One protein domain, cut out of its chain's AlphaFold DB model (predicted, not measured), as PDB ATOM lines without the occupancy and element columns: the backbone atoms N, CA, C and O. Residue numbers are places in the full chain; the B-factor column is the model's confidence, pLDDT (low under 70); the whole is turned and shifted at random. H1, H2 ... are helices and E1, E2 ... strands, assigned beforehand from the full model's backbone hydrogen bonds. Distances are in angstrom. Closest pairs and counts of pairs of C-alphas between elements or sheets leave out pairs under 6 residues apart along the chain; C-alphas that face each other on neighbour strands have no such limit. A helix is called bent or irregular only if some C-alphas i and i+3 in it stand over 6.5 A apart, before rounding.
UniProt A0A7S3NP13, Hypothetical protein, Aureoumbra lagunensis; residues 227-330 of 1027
ATOM      1  N   PRO A 227      13.469  31.973 -21.111       46.00
ATOM      2  CA  PRO A 227      13.459  31.865 -19.650       46.00
ATOM      3  C   PRO A 227      12.269  32.604 -19.028       46.00
ATOM      4  O   PRO A 227      11.521  32.019 -18.256       46.00
ATOM      5  N   THR A 228      12.005  33.844 -19.456       60.88
ATOM      6  CA  THR A 228      10.934  34.695 -18.909       60.88
ATOM      7  C   THR A 228       9.526  34.143 -19.143       60.88
ATOM      8  O   THR A 228       8.691  34.208 -18.250       60.88
ATOM      9  N   ILE A 229       9.234  33.582 -20.324       59.81
ATOM     10  CA  ILE A 229       7.876  33.098 -20.646       59.81
ATOM     11  C   ILE A 229       7.618  31.725 -20.002       59.81
ATOM     12  O   ILE A 229       6.511  31.455 -19.542       59.81
ATOM     13  N   ALA A 230       8.646  30.873 -19.915       62.97
ATOM     14  CA  ALA A 230       8.567  29.621 -19.165       62.97
ATOM     15  C   ALA A 230       8.502  29.858 -17.644       62.97
ATOM     16  O   ALA A 230       7.838  29.090 -16.951       62.97
ATOM     17  N   ALA A 231       9.143  30.920 -17.139       70.75
ATOM     18  CA  ALA A 231       9.013  31.369 -15.757       70.75
ATOM     19  C   ALA A 231       7.593  31.869 -15.467       70.75
ATOM     20  O   ALA A 231       6.968  31.333 -14.563       70.75
ATOM     21  N   LEU A 232       7.030  32.786 -16.266       69.50
ATOM     22  CA  LEU A 232       5.668  33.323 -16.072       69.50
ATOM     23  C   LEU A 232       4.583  32.239 -15.930       69.50
ATOM     24  O   LEU A 232       3.654  32.399 -15.149       69.50
ATOM     25  N   ALA A 233       4.703  31.113 -16.642       62.03
ATOM     26  CA  ALA A 233       3.760  29.992 -16.535       62.03
ATOM     27  C   ALA A 233       4.031  29.028 -15.351       62.03
ATOM     28  O   ALA A 233       3.338  28.016 -15.212       62.03
ATOM     29  N   ARG A 234       5.055  29.311 -14.538       67.31
ATOM     30  CA  ARG A 234       5.545  28.519 -13.392       67.31
ATOM     31  C   ARG A 234       5.791  29.346 -12.120       67.31
ATOM     32  O   ARG A 234       6.205  28.760 -11.122       67.31
ATOM     33  N   MET A 235       5.589  30.665 -12.147       68.19
ATOM     34  CA  MET A 235       5.737  31.517 -10.963       68.19
ATOM     35  C   MET A 235       4.756  31.078  -9.866       68.19
ATOM     36  O   MET A 235       3.652  30.622 -10.186       68.19
ATOM     37  N   PRO A 236       5.147  31.174  -8.585       67.88
ATOM     38  CA  PRO A 236       4.253  30.862  -7.482       67.88
ATOM     39  C   PRO A 236       3.137  31.918  -7.383       67.88
ATOM     40  O   PRO A 236       3.257  33.037  -7.882       67.88
ATOM     41  N   TYR A 237       2.011  31.525  -6.784       53.78
ATOM     42  CA  TYR A 237       0.733  32.258  -6.815       53.78
ATOM     43  C   TYR A 237       0.710  33.542  -5.956       53.78
ATOM     44  O   TYR A 237      -0.250  34.301  -5.980       53.78
ATOM     45  N   ASP A 238       1.766  33.788  -5.186       58.75
ATOM     46  CA  ASP A 238       2.053  35.033  -4.468       58.75
ATOM     47  C   ASP A 238       2.814  36.063  -5.331       58.75
ATOM     48  O   ASP A 238       2.942  37.219  -4.935       58.75
ATOM     49  N   GLN A 239       3.312  35.658  -6.507       71.25
ATOM     50  CA  GLN A 239       4.143  36.475  -7.406       71.25
ATOM     51  C   GLN A 239       3.636  36.484  -8.859       71.25
ATOM     52  O   GLN A 239       4.337  36.949  -9.760       71.25
ATOM     53  N   SER A 240       2.444  35.950  -9.125       75.62
ATOM     54  CA  SER A 240       1.880  35.883 -10.472       75.62
ATOM     55  C   SER A 240       1.589  37.275 -11.054       75.62
ATOM     56  O   SER A 240       1.045  38.164 -10.404       75.62
ATOM     57  N   ASP A 241       1.944  37.458 -12.331       89.31
ATOM     58  CA  ASP A 241       1.503  38.602 -13.138       89.31
ATOM     59  C   ASP A 241      -0.041  38.615 -13.154       89.31
ATOM     60  O   ASP A 241      -0.627  37.599 -13.541       89.31
ATOM     61  N   PRO A 242      -0.724  39.719 -12.784       92.31
ATOM     62  CA  PRO A 242      -2.188  39.762 -12.713       92.31
ATOM     63  C   PRO A 242      -2.905  39.348 -14.007       92.31
ATOM     64  O   PRO A 242      -4.041  38.877 -13.963       92.31
ATOM     65  N   ARG A 243      -2.243  39.454 -15.169       94.25
ATOM     66  CA  ARG A 243      -2.769  38.971 -16.457       94.25
ATOM     67  C   ARG A 243      -2.760  37.441 -16.555       94.25
ATOM     68  O   ARG A 243      -3.616  36.889 -17.245       94.25
ATOM     69  N   VAL A 244      -1.834  36.749 -15.873       94.50
ATOM     70  CA  VAL A 244      -1.860  35.280 -15.702       94.50
ATOM     71  C   VAL A 244      -3.075  34.895 -14.879       94.50
ATOM     72  O   VAL A 244      -3.846  34.060 -15.339       94.50
ATOM     73  N   ASP A 245      -3.297  35.521 -13.723       93.56
ATOM     74  CA  ASP A 245      -4.447  35.182 -12.879       93.56
ATOM     75  C   ASP A 245      -5.780  35.518 -13.547       93.56
ATOM     76  O   ASP A 245      -6.691  34.690 -13.516       93.56
ATOM     77  N   PHE A 246      -5.876  36.650 -14.254       95.31
ATOM     78  CA  PHE A 246      -7.041  36.961 -15.083       95.31
ATOM     79  C   PHE A 246      -7.271  35.904 -16.175       95.31
ATOM     80  O   PHE A 246      -8.377  35.379 -16.294       95.31
ATOM     81  N   LEU A 247      -6.238  35.531 -16.944       96.06
ATOM     82  CA  LEU A 247      -6.347  34.474 -17.957       96.06
ATOM     83  C   LEU A 247      -6.755  33.134 -17.328       96.06
ATOM     84  O   LEU A 247      -7.577  32.415 -17.890       96.06
ATOM     85  N   VAL A 248      -6.202  32.783 -16.169       95.62
ATOM     86  CA  VAL A 248      -6.497  31.523 -15.481       95.62
ATOM     87  C   VAL A 248      -7.935  31.500 -14.964       95.62
ATOM     88  O   VAL A 248      -8.634  30.515 -15.200       95.62
ATOM     89  N   ALA A 249      -8.396  32.577 -14.326       95.31
ATOM     90  CA  ALA A 249      -9.775  32.723 -13.867       95.31
ATOM     91  C   ALA A 249     -10.762  32.674 -15.043       95.31
ATOM     92  O   ALA A 249     -11.667  31.840 -15.039       95.31
ATOM     93  N   TRP A 250     -10.524  33.470 -16.093       96.38
ATOM     94  CA  TRP A 250     -11.347  33.503 -17.306       96.38
ATOM     95  C   TRP A 250     -11.418  32.139 -18.003       96.38
ATOM     96  O   TRP A 250     -12.492  31.700 -18.409       96.38
ATOM     97  N   MET A 251     -10.290  31.428 -18.115       96.38
ATOM     98  CA  MET A 251     -10.259  30.080 -18.690       96.38
ATOM     99  C   MET A 251     -11.079  29.093 -17.858       96.38
ATOM    100  O   MET A 251     -11.824  28.301 -18.436       96.38
ATOM    101  N   ILE A 252     -10.967  29.136 -16.527       94.19
ATOM    102  CA  ILE A 252     -11.732  28.267 -15.622       94.19
ATOM    103  C   ILE A 252     -13.227  28.577 -15.735       94.19
ATOM    104  O   ILE A 252     -13.996  27.671 -16.052       94.19
ATOM    105  N   GLU A 253     -13.633  29.837 -15.577       90.19
ATOM    106  CA  GLU A 253     -15.026  30.284 -15.683       90.19
ATOM    107  C   GLU A 253     -15.634  29.922 -17.045       90.19
ATOM    108  O   GLU A 253     -16.654  29.225 -17.110       90.19
ATOM    109  N   ARG A 254     -14.961  30.291 -18.145       90.12
ATOM    110  CA  ARG A 254     -15.411  29.948 -19.499       90.12
ATOM    111  C   ARG A 254     -15.493  28.436 -19.686       90.12
ATOM    112  O   ARG A 254     -16.396  27.967 -20.372       90.12
ATOM    113  N   SER A 255     -14.592  27.654 -19.091       89.62
ATOM    114  CA  SER A 255     -14.660  26.194 -19.185       89.62
ATOM    115  C   SER A 255     -15.840  25.607 -18.401       89.62
ATOM    116  O   SER A 255     -16.519  24.713 -18.900       89.62
ATOM    117  N   VAL A 256     -16.166  26.148 -17.225       80.81
ATOM    118  CA  VAL A 256     -17.318  25.706 -16.425       80.81
ATOM    119  C   VAL A 256     -18.646  26.017 -17.124       80.81
ATOM    120  O   VAL A 256     -19.564  25.199 -17.039       80.81
ATOM    121  N   ALA A 257     -18.734  27.145 -17.835       72.62
ATOM    122  CA  ALA A 257     -19.941  27.586 -18.537       72.62
ATOM    123  C   ALA A 257     -20.084  27.053 -19.982       72.62
ATOM    124  O   ALA A 257     -21.199  26.761 -20.410       72.62
ATOM    125  N   PHE A 258     -18.986  26.921 -20.738       75.44
ATOM    126  CA  PHE A 258     -19.012  26.703 -22.197       75.44
ATOM    127  C   PHE A 258     -18.154  25.527 -22.703       75.44
ATOM    128  O   PHE A 258     -18.004  25.377 -23.916       75.44
ATOM    129  N   ALA A 259     -17.578  24.691 -21.833       79.44
ATOM    130  CA  ALA A 259     -16.797  23.523 -22.250       79.44
ATOM    131  C   ALA A 259     -17.455  22.189 -21.856       79.44
ATOM    132  O   ALA A 259     -18.081  22.051 -20.806       79.44
ATOM    133  N   ASP A 260     -17.243  21.171 -22.689       73.00
ATOM    134  CA  ASP A 260     -17.664  19.795 -22.431       73.00
ATOM    135  C   ASP A 260     -16.951  19.238 -21.186       73.00
ATOM    136  O   ASP A 260     -15.727  19.081 -21.188       73.00
ATOM    137  N   LYS A 261     -17.701  18.909 -20.126       81.06
ATOM    138  CA  LYS A 261     -17.179  18.223 -18.930       81.06
ATOM    139  C   LYS A 261     -16.965  16.737 -19.231       81.06
ATOM    140  O   LYS A 261     -17.892  15.933 -19.124       81.06
ATOM    141  N   ILE A 262     -15.735  16.366 -19.580       77.25
ATOM    142  CA  ILE A 262     -15.344  14.996 -19.931       77.25
ATOM    143  C   ILE A 262     -14.618  14.341 -18.748       77.25
ATOM    144  O   ILE A 262     -13.460  14.668 -18.493       77.25
ATOM    145  N   PRO A 263     -15.231  13.352 -18.073       73.56
ATOM    146  CA  PRO A 263     -14.535  12.516 -17.109       73.56
ATOM    147  C   PRO A 263     -13.247  11.898 -17.660       73.56
ATOM    148  O   PRO A 263     -13.221  11.224 -18.704       73.56
ATOM    149  N   THR A 264     -12.163  12.106 -16.924       71.25
ATOM    150  CA  THR A 264     -10.915  11.366 -17.065       71.25
ATOM    151  C   THR A 264     -10.930  10.219 -16.056       71.25
ATOM    152  O   THR A 264     -10.976  10.485 -14.858       71.25
ATOM    153  N   PRO A 265     -10.882   8.941 -16.491       58.25
ATOM    154  CA  PRO A 265     -10.607   7.860 -15.557       58.25
ATOM    155  C   PRO A 265      -9.230   8.125 -14.950       58.25
ATOM    156  O   PRO A 265      -8.318   8.551 -15.671       58.25
ATOM    157  N   ARG A 266      -9.090   7.895 -13.644       60.00
ATOM    158  CA  ARG A 266      -7.795   8.049 -12.980       60.00
ATOM    159  C   ARG A 266      -6.780   7.113 -13.629       60.00
ATOM    160  O   ARG A 266      -7.110   5.983 -13.988       60.00
ATOM    161  N   VAL A 267      -5.546   7.586 -13.767       57.47
ATOM    162  CA  VAL A 267      -4.413   6.683 -13.957       57.47
ATOM    163  C   VAL A 267      -4.175   6.024 -12.602       57.47
ATOM    164  O   VAL A 267      -4.056   6.717 -11.593       57.47
ATOM    165  N   GLU A 268      -4.169   4.693 -12.561       49.41
ATOM    166  CA  GLU A 268      -3.913   3.934 -11.335       49.41
ATOM    167  C   GLU A 268      -2.481   4.235 -10.853       49.41
ATOM    168  O   GLU A 268      -1.506   3.760 -11.432       49.41
ATOM    169  N   GLY A 269      -2.370   5.100  -9.838       59.28
ATOM    170  CA  GLY A 269      -1.107   5.633  -9.314       59.28
ATOM    171  C   GLY A 269      -1.190   7.092  -8.839       59.28
ATOM    172  O   GLY A 269      -0.590   7.430  -7.820       59.28
ATOM    173  N   ASP A 270      -1.977   7.944  -9.510       51.38
ATOM    174  CA  ASP A 270      -2.086   9.378  -9.182       51.38
ATOM    175  C   ASP A 270      -3.046   9.618  -7.997       51.38
ATOM    176  O   ASP A 270      -4.227   9.936  -8.166       51.38
ATOM    177  N   ASN A 271      -2.540   9.456  -6.771       52.34
ATOM    178  CA  ASN A 271      -3.340   9.559  -5.542       52.34
ATOM    179  C   ASN A 271      -3.619  11.002  -5.063       52.34
ATOM    180  O   ASN A 271      -4.545  11.202  -4.279       52.34
ATOM    181  N   GLU A 272      -2.848  11.999  -5.507       47.62
ATOM    182  CA  GLU A 272      -2.745  13.304  -4.819       47.62
ATOM    183  C   GLU A 272      -3.602  14.450  -5.392       47.62
ATOM    184  O   GLU A 272      -3.619  15.539  -4.824       47.62
ATOM    185  N   LEU A 273      -4.352  14.243  -6.485       48.75
ATOM    186  CA  LEU A 273      -5.186  15.294  -7.099       48.75
ATOM    187  C   LEU A 273      -6.674  14.900  -7.195       48.75
ATOM    188  O   LEU A 273      -7.123  14.437  -8.247       48.75
ATOM    189  N   PRO A 274      -7.479  15.132  -6.134       51.59
ATOM    190  CA  PRO A 274      -8.917  14.847  -6.137       51.59
ATOM    191  C   PRO A 274      -9.679  15.510  -7.295       51.59
ATOM    192  O   PRO A 274     -10.515  14.867  -7.931       51.59
ATOM    193  N   GLU A 275      -9.346  16.764  -7.613       54.44
ATOM    194  CA  GLU A 275     -10.037  17.590  -8.616       54.44
ATOM    195  C   GLU A 275      -9.654  17.266 -10.077       54.44
ATOM    196  O   GLU A 275     -10.298  17.744 -11.010       54.44
ATOM    197  N   ALA A 276      -8.645  16.419 -10.323       57.66
ATOM    198  CA  ALA A 276      -8.162  16.105 -11.678       57.66
ATOM    199  C   ALA A 276      -9.030  15.097 -12.469       57.66
ATOM    200  O   ALA A 276      -8.668  14.665 -13.567       57.66
ATOM    201  N   CYS A 277     -10.195  14.718 -11.937       68.69
ATOM    202  CA  CYS A 277     -11.070  13.698 -12.528       68.69
ATOM    203  C   CYS A 277     -11.951  14.218 -13.689       68.69
ATOM    204  O   CYS A 277     -12.614  13.422 -14.357       68.69
ATOM    205  N   VAL A 278     -11.961  15.531 -13.965       81.50
ATOM    206  CA  VAL A 278     -12.724  16.142 -15.069       81.50
ATOM    207  C   VAL A 278     -11.808  16.962 -15.974       81.50
ATOM    208  O   VAL A 278     -11.217  17.954 -15.553       81.50
ATOM    209  N   VAL A 279     -11.750  16.584 -17.251       87.88
ATOM    210  CA  VAL A 279     -11.181  17.397 -18.328       87.88
ATOM    211  C   VAL A 279     -12.293  18.204 -18.985       87.88
ATOM    212  O   VAL A 279     -13.215  17.647 -19.577       87.88
ATOM    213  N   PHE A 280     -12.176  19.523 -18.942       88.50
ATOM    214  CA  PHE A 280     -13.039  20.430 -19.685       88.50
ATOM    215  C   PHE A 280     -12.559  20.521 -21.136       88.50
ATOM    216  O   PHE A 280     -11.354  20.626 -21.386       88.50
ATOM    217  N   ARG A 281     -13.469  20.495 -22.113       86.69
ATOM    218  CA  ARG A 281     -13.120  20.612 -23.535       86.69
ATOM    219  C   ARG A 281     -13.911  21.691 -24.271       86.69
ATOM    220  O   ARG A 281     -15.095  21.520 -24.530       86.69
ATOM    221  N   PHE A 282     -13.239  22.777 -24.651       84.38
ATOM    222  CA  PHE A 282     -13.829  23.838 -25.473       84.38
ATOM    223  C   PHE A 282     -14.253  23.309 -26.849       84.38
ATOM    224  O   PHE A 282     -13.537  22.496 -27.442       84.38
ATOM    225  N   PHE A 283     -15.379  23.799 -27.374       72.94
ATOM    226  CA  PHE A 283     -15.872  23.459 -28.717       72.94
ATOM    227  C   PHE A 283     -14.950  24.014 -29.817       72.94
ATOM    228  O   PHE A 283     -14.772  23.412 -30.883       72.94
ATOM    229  N   GLU A 284     -14.319  25.150 -29.534       80.44
ATOM    230  CA  GLU A 284     -13.351  25.845 -30.362       80.44
ATOM    231  C   GLU A 284     -12.078  24.989 -30.548       80.44
ATOM    232  O   GLU A 284     -11.343  24.662 -29.613       80.44
ATOM    233  N   ARG A 285     -11.793  24.596 -31.798       78.44
ATOM    234  CA  ARG A 285     -10.670  23.690 -32.142       78.44
ATOM    235  C   ARG A 285      -9.310  24.397 -32.250       78.44
ATOM    236  O   ARG A 285      -8.262  23.743 -32.234       78.44
ATOM    237  N   SER A 286      -9.317  25.722 -32.405       81.94
ATOM    238  CA  SER A 286      -8.124  26.541 -32.637       81.94
ATOM    239  C   SER A 286      -7.836  27.445 -31.446       81.94
ATOM    240  O   SER A 286      -8.738  28.128 -30.969       81.94
ATOM    241  N   TYR A 287      -6.565  27.512 -31.031       89.50
ATOM    242  CA  TYR A 287      -6.117  28.475 -30.022       89.50
ATOM    243  C   TYR A 287      -6.464  29.914 -30.419       89.50
ATOM    244  O   TYR A 287      -6.744  30.704 -29.531       89.50
ATOM    245  N   ILE A 288      -6.459  30.256 -31.719       88.44
ATOM    246  CA  ILE A 288      -6.694  31.642 -32.150       88.44
ATOM    247  C   ILE A 288      -8.125  32.103 -31.854       88.44
ATOM    248  O   ILE A 288      -8.293  33.190 -31.339       88.44
ATOM    249  N   MET A 289      -9.137  31.243 -32.027       80.69
ATOM    250  CA  MET A 289     -10.526  31.602 -31.706       80.69
ATOM    251  C   MET A 289     -10.705  31.859 -30.204       80.69
ATOM    252  O   MET A 289     -11.339  32.829 -29.809       80.69
ATOM    253  N   ILE A 290     -10.116  31.003 -29.363       89.75
ATOM    254  CA  ILE A 290     -10.184  31.127 -27.899       89.75
ATOM    255  C   ILE A 290      -9.376  32.345 -27.430       89.75
ATOM    256  O   ILE A 290      -9.783  33.037 -26.505       89.75
ATOM    257  N   TYR A 291      -8.271  32.649 -28.111       95.75
ATOM    258  CA  TYR A 291      -7.498  33.867 -27.907       95.75
ATOM    259  C   TYR A 291      -8.269  35.129 -28.317       95.75
ATOM    260  O   TYR A 291      -8.258  36.095 -27.565       95.75
ATOM    261  N   ASP A 292      -8.972  35.130 -29.449       86.50
ATOM    262  CA  ASP A 292      -9.786  36.266 -29.898       86.50
ATOM    263  C   ASP A 292     -10.935  36.542 -28.903       86.50
ATOM    264  O   ASP A 292     -11.230  37.695 -28.591       86.50
ATOM    265  N   LEU A 293     -11.522  35.482 -28.332       85.75
ATOM    266  CA  LEU A 293     -12.513  35.547 -27.247       85.75
ATOM    267  C   LEU A 293     -11.915  36.063 -25.923       85.75
ATOM    268  O   LEU A 293     -12.560  36.843 -25.225       85.75
ATOM    269  N   TYR A 294     -10.686  35.667 -25.586       95.94
ATOM    270  CA  TYR A 294      -9.930  36.195 -24.442       95.94
ATOM    271  C   TYR A 294      -9.594  37.684 -24.632       95.94
ATOM    272  O   TYR A 294      -9.792  38.482 -23.724       95.94
ATOM    273  N   VAL A 295      -9.167  38.085 -25.835       94.75
ATOM    274  CA  VAL A 295      -8.892  39.481 -26.211       94.75
ATOM    275  C   VAL A 295     -10.153  40.345 -26.142       94.75
ATOM    276  O   VAL A 295     -10.052  41.508 -25.756       94.75
ATOM    277  N   ALA A 296     -11.325  39.806 -26.494       84.69
ATOM    278  CA  ALA A 296     -12.601  40.490 -26.293       84.69
ATOM    279  C   ALA A 296     -12.864  40.724 -24.797       84.69
ATOM    280  O   ALA A 296     -12.926  41.873 -24.371       84.69
ATOM    281  N   ALA A 297     -12.861  39.660 -23.987       89.06
ATOM    282  CA  ALA A 297     -13.100  39.764 -22.548       89.06
ATOM    283  C   ALA A 297     -12.098  40.684 -21.825       89.06
ATOM    284  O   ALA A 297     -12.496  41.445 -20.948       89.06
ATOM    285  N   CYS A 298     -10.818  40.684 -22.223       94.62
ATOM    286  CA  CYS A 298      -9.825  41.635 -21.717       94.62
ATOM    287  C   CYS A 298     -10.227  43.096 -21.969       94.62
ATOM    288  O   CYS A 298     -10.052  43.926 -21.082       94.62
ATOM    289  N   ARG A 299     -10.777  43.426 -23.146       92.69
ATOM    290  CA  ARG A 299     -11.242  44.793 -23.449       92.69
ATOM    291  C   ARG A 299     -12.435  45.173 -22.581       92.69
ATOM    292  O   ARG A 299     -12.441  46.273 -22.037       92.69
ATOM    293  N   ASP A 300     -13.383  44.254 -22.416       88.50
ATOM    294  CA  ASP A 300     -14.610  44.472 -21.642       88.50
ATOM    295  C   ASP A 300     -14.323  44.747 -20.150       88.50
ATOM    296  O   ASP A 300     -15.090  45.445 -19.489       88.50
ATOM    297  N   CYS A 301     -13.192  44.258 -19.623       90.88
ATOM    298  CA  CYS A 301     -12.720  44.516 -18.258       90.88
ATOM    299  C   CYS A 301     -11.458  45.406 -18.170       90.88
ATOM    300  O   CYS A 301     -10.778  45.401 -17.141       90.88
ATOM    301  N   PHE A 302     -11.119  46.148 -19.232       92.31
ATOM    302  CA  PHE A 302      -9.971  47.076 -19.308       92.31
ATOM    303  C   PHE A 302      -8.583  46.471 -18.989       92.31
ATOM    304  O   PHE A 302      -7.667  47.180 -18.574       92.31
ATOM    305  N   GLN A 303      -8.398  45.167 -19.205       93.00
ATOM    306  CA  GLN A 303      -7.115  44.471 -19.067       93.00
ATOM    307  C   GLN A 303      -6.325  44.477 -20.382       93.00
ATOM    308  O   GLN A 303      -6.894  44.372 -21.470       93.00
ATOM    309  N   GLU A 304      -4.993  44.526 -20.300       95.56
ATOM    310  CA  GLU A 304      -4.139  44.282 -21.467       95.56
ATOM    311  C   GLU A 304      -4.075  42.766 -21.747       95.56
ATOM    312  O   GLU A 304      -3.590  42.010 -20.896       95.56
ATOM    313  N   PRO A 305      -4.530  42.283 -22.920       96.38
ATOM    314  CA  PRO A 305      -4.411  40.874 -23.260       96.38
ATOM    315  C   PRO A 305      -2.953  40.501 -23.527       96.38
ATOM    316  O   PRO A 305      -2.211  41.224 -24.196       96.38
ATOM    317  N   PHE A 306      -2.552  39.309 -23.087       97.19
ATOM    318  CA  PHE A 306      -1.281  38.716 -23.497       97.19
ATOM    319  C   PHE A 306      -1.123  38.644 -25.018       97.19
ATOM    320  O   PHE A 306      -2.098  38.520 -25.750       97.19
ATOM    321  N   SER A 307       0.122  38.572 -25.503       95.94
ATOM    322  CA  SER A 307       0.365  38.126 -26.881       95.94
ATOM    323  C   SER A 307      -0.125  36.685 -27.083       95.94
ATOM    324  O   SER A 307       0.005  35.861 -26.177       95.94
ATOM    325  N   TYR A 308      -0.596  36.341 -28.285       95.50
ATOM    326  CA  TYR A 308      -1.028  34.979 -28.647       95.50
ATOM    327  C   TYR A 308      -0.015  33.882 -28.266       95.50
ATOM    328  O   TYR A 308      -0.388  32.814 -27.777       95.50
ATOM    329  N   THR A 309       1.281  34.161 -28.433       95.19
ATOM    330  CA  THR A 309       2.366  33.255 -28.029       95.19
ATOM    331  C   THR A 309       2.422  33.086 -26.509       95.19
ATOM    332  O   THR A 309       2.532  31.961 -26.030       95.19
ATOM    333  N   THR A 310       2.314  34.181 -25.749       95.00
ATOM    334  CA  THR A 310       2.317  34.162 -24.277       95.00
ATOM    335  C   THR A 310       1.075  33.455 -23.733       95.00
ATOM    336  O   THR A 310       1.219  32.524 -22.949       95.00
ATOM    337  N   PHE A 311      -0.120  33.810 -24.221       96.62
ATOM    338  CA  PHE A 311      -1.394  33.140 -23.924       96.62
ATOM    339  C   PHE A 311      -1.281  31.620 -24.091       96.62
ATOM    340  O   PHE A 311      -1.625  30.860 -23.184       96.62
ATOM    341  N   LYS A 312      -0.728  31.164 -25.224       95.62
ATOM    342  CA  LYS A 312      -0.550  29.735 -25.489       95.62
ATOM    343  C   LYS A 312       0.447  29.080 -24.532       95.62
ATOM    344  O   LYS A 312       0.191  27.964 -24.093       95.62
ATOM    345  N   VAL A 313       1.567  29.731 -24.207       94.44
ATOM    346  CA  VAL A 313       2.553  29.173 -23.260       94.44
ATOM    347  C   VAL A 313       1.976  29.087 -21.846       94.44
ATOM    348  O   VAL A 313       2.167  28.057 -21.202       94.44
ATOM    349  N   VAL A 314       1.227  30.098 -21.391       95.44
ATOM    350  CA  VAL A 314       0.528  30.061 -20.096       95.44
ATOM    351  C   VAL A 314      -0.495  28.926 -20.077       95.44
ATOM    352  O   VAL A 314      -0.433  28.093 -19.179       95.44
ATOM    353  N   TRP A 315      -1.365  28.804 -21.085       95.69
ATOM    354  CA  TRP A 315      -2.336  27.702 -21.141       95.69
ATOM    355  C   TRP A 315      -1.655  26.321 -21.176       95.69
ATOM    356  O   TRP A 315      -1.949  25.477 -20.333       95.69
ATOM    357  N   ASP A 316      -0.707  26.090 -22.088       93.38
ATOM    358  CA  ASP A 316      -0.081  24.771 -22.264       93.38
ATOM    359  C   ASP A 316       0.759  24.309 -21.045       93.38
ATOM    360  O   ASP A 316       1.077  23.122 -20.956       93.38
ATOM    361  N   ASN A 317       1.135  25.203 -20.115       93.38
ATOM    362  CA  ASN A 317       2.018  24.882 -18.978       93.38
ATOM    363  C   ASN A 317       1.391  25.085 -17.587       93.38
ATOM    364  O   ASN A 317       1.766  24.362 -16.659       93.38
ATOM    365  N   HIS A 318       0.476  26.044 -17.409       93.75
ATOM    366  CA  HIS A 318       0.016  26.451 -16.080       93.75
ATOM    367  C   HIS A 318      -0.771  25.324 -15.374       93.75
ATOM    368  O   HIS A 318      -1.738  24.810 -15.947       93.75
ATOM    369  N   PRO A 319      -0.432  24.941 -14.121       92.50
ATOM    370  CA  PRO A 319      -1.005  23.761 -13.468       92.50
ATOM    371  C   PRO A 319      -2.538  23.727 -13.426       92.50
ATOM    372  O   PRO A 319      -3.119  22.711 -13.808       92.50
ATOM    373  N   LYS A 320      -3.193  24.843 -13.063       92.81
ATOM    374  CA  LYS A 320      -4.667  24.932 -12.983       92.81
ATOM    375  C   LYS A 320      -5.363  24.782 -14.352       92.81
ATOM    376  O   LYS A 320      -6.559  24.528 -14.397       92.81
ATOM    377  N   LEU A 321      -4.634  24.920 -15.469       94.50
ATOM    378  CA  LEU A 321      -5.184  24.862 -16.831       94.50
ATOM    379  C   LEU A 321      -4.953  23.520 -17.548       94.50
ATOM    380  O   LEU A 321      -5.533  23.303 -18.609       94.50
ATOM    381  N   LYS A 322      -4.189  22.580 -16.967       92.00
ATOM    382  CA  LYS A 322      -3.914  21.251 -17.562       92.00
ATOM    383  C   LYS A 322      -5.179  20.443 -17.890       92.00
ATOM    384  O   LYS A 322      -5.197  19.675 -18.856       92.00
ATOM    385  N   ASN A 323      -6.237  20.634 -17.103       91.62
ATOM    386  CA  ASN A 323      -7.525  19.966 -17.286       91.62
ATOM    387  C   ASN A 323      -8.396  20.631 -18.364       91.62
ATOM    388  O   ASN A 323      -9.385  20.041 -18.786       91.62
ATOM    389  N   ILE A 324      -8.042  21.826 -18.839       93.62
ATOM    390  CA  ILE A 324      -8.802  22.567 -19.849       93.62
ATOM    391  C   ILE A 324      -8.143  22.338 -21.210       93.62
ATOM    392  O   ILE A 324      -7.009  22.738 -21.455       93.62
ATOM    393  N   GLN A 325      -8.846  21.667 -22.118       91.56
ATOM    394  CA  GLN A 325      -8.337  21.268 -23.430       91.56
ATOM    395  C   GLN A 325      -9.157  21.909 -24.553       91.56
ATOM    396  O   GLN A 325     -10.375  22.014 -24.483       91.56
ATOM    397  N   ARG A 326      -8.514  22.266 -25.665       89.94
ATOM    398  CA  ARG A 326      -9.232  22.551 -26.920       89.94
ATOM    399  C   ARG A 326      -9.836  21.278 -27.517       89.94
ATOM    400  O   ARG A 326      -9.312  20.176 -27.305       89.94
ATOM    401  N   ALA A 327     -10.887  21.411 -28.324       79.88
ATOM    402  CA  ALA A 327     -11.406  20.291 -29.101       79.88
ATOM    403  C   ALA A 327     -10.310  19.691 -30.000       79.88
ATOM    404  O   ALA A 327      -9.636  20.391 -30.761       79.88
ATOM    405  N   ARG A 328     -10.129  18.365 -29.919       76.88
ATOM    406  CA  ARG A 328      -9.184  17.637 -30.779       76.88
ATOM    407  C   ARG A 328      -9.614  17.775 -32.242       76.88
ATOM    408  O   ARG A 328     -10.809  17.770 -32.542       76.88
ATOM    409  N   LYS A 329      -8.648  17.816 -33.167       65.81
ATOM    410  CA  LYS A 329      -8.937  17.623 -34.594       65.81
ATOM    411  C   LYS A 329      -9.458  16.189 -34.774       65.81
ATOM    412  O   LYS A 329      -8.682  15.241 -34.723       65.81
ATOM    413  N   LYS A 330     -10.781  16.046 -34.883       58.41
ATOM    414  CA  LYS A 330     -11.460  14.803 -35.261       58.41
ATOM    415  C   LYS A 330     -11.371  14.669 -36.780       58.41
ATOM    416  O   LYS A 330     -12.106  15.349 -37.490       58.41
TER     417      LYS A 330
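Overview. This is residues 227 to 330 of the 1027 residues of the protein "Hypothetical protein" of Aureoumbra lagunensis (UniProt A0A7S3NP13). A small three-stranded sheet, E1 E2 E3, makes one end of the domain and a group of crossed helices, H1, H4 and H5, the other, with the long helix H2 running from the helical end across one face of the sheet. Beyond the sheet the chain between E1 and H3 makes a loop, and its residues 268 to 273 stick out. The printed part has 104 residues, with five named helices and three named strands in the order H1 H2 E1 H3 E2 H4 H5 E3. The sheet, in the order E1 E2 E3, is mixed, and the class is mixed, helices and strands. The whole is compact, with a radius of gyration of the C-alphas of 14.1 A and spans of 42 by 32 by 22 A.

Along the chain. H1, residues 227 to 232, begins at C-alpha 227 at (13.459, 31.865, -19.650) and is 8.7 A long from first to last C-alpha. H2, residues 242 to 258, is the longest helix, 23.3 A, and ends at C-alpha 258 at (-19.012, 26.703, -22.197). E1, residues 259 to 263, follows at once and measures 12.4 A. H3, residues 274 to 277, measures 6.8 A between C-alphas 274 and 277 and is only just irregular. E2, residues 278 to 282, measures 13.0 A. H4, residues 287 to 300, is 20.0 A long and H5, residues 308 to 317, is 14.3 A long. E3, residues 324 to 326, measures 7.1 A and ends at C-alpha 326 at (-9.232, 22.551, -26.920).

Arrangement. H5 is the hub, touching three other helices. It touches H1 with the C-alphas of Ile 229 and Thr 310 closest at 6.7 A, about perpendicular at 73 degrees. It touches residues 287 to 291 of H4, also about perpendicular at 73 degrees, with the closest C-alphas, those of Tyr 291 and Tyr 308, 6.6 A apart. H5 and residues 244 to 248 of H2 only just touch, with 3 pairs of C-alphas within 8 A, those of Val 244 and Val 314 closest at 7.2 A. H2 and H4 are close but not clearly touching, with the C-alphas of Leu 247 and Tyr 294 closest at 7.6 A. H2 is on the sheet at a height over the sheet of 11.4 A, in two layers, a helix on one face of a sheet. It runs across the strands, at 89 degrees to E1 on the local plane; its closest C-alpha pair with E2 is Ser 255 and Phe 280, 6.0 A. In the sheet E1 and E2 are antiparallel, with N 260 and O 281 at 2.9 A and N 262 and O 279 at 2.8 A, within hydrogen-bond range. E2 and E3 are parallel, with N 325 and O 280 at 2.8 A. E2, H4 H5 and E3 make a strand-helix-strand unit, two parallel neighbour strands with helices between, and its crossover is right-handed. H3 is only just not on the sheet, with 4 pairs of C-alphas within 10 A. In H1, H2, H4 and H5 every O i to N i+4 pair is within hydrogen-bond range; H3 is too short for such a pair.

Size, cuts and confidence. The C-alphas of Glu 268 and Phe 302, the two farthest apart, are 44.3 A apart. The printed part has no cut and no long link. Residues 268 to 273 stand free. The mean pLDDT of the printed part is 81.0; it is under 70 at residues 227 to 230, 232 to 238, 265 to 277 and 329 to 330.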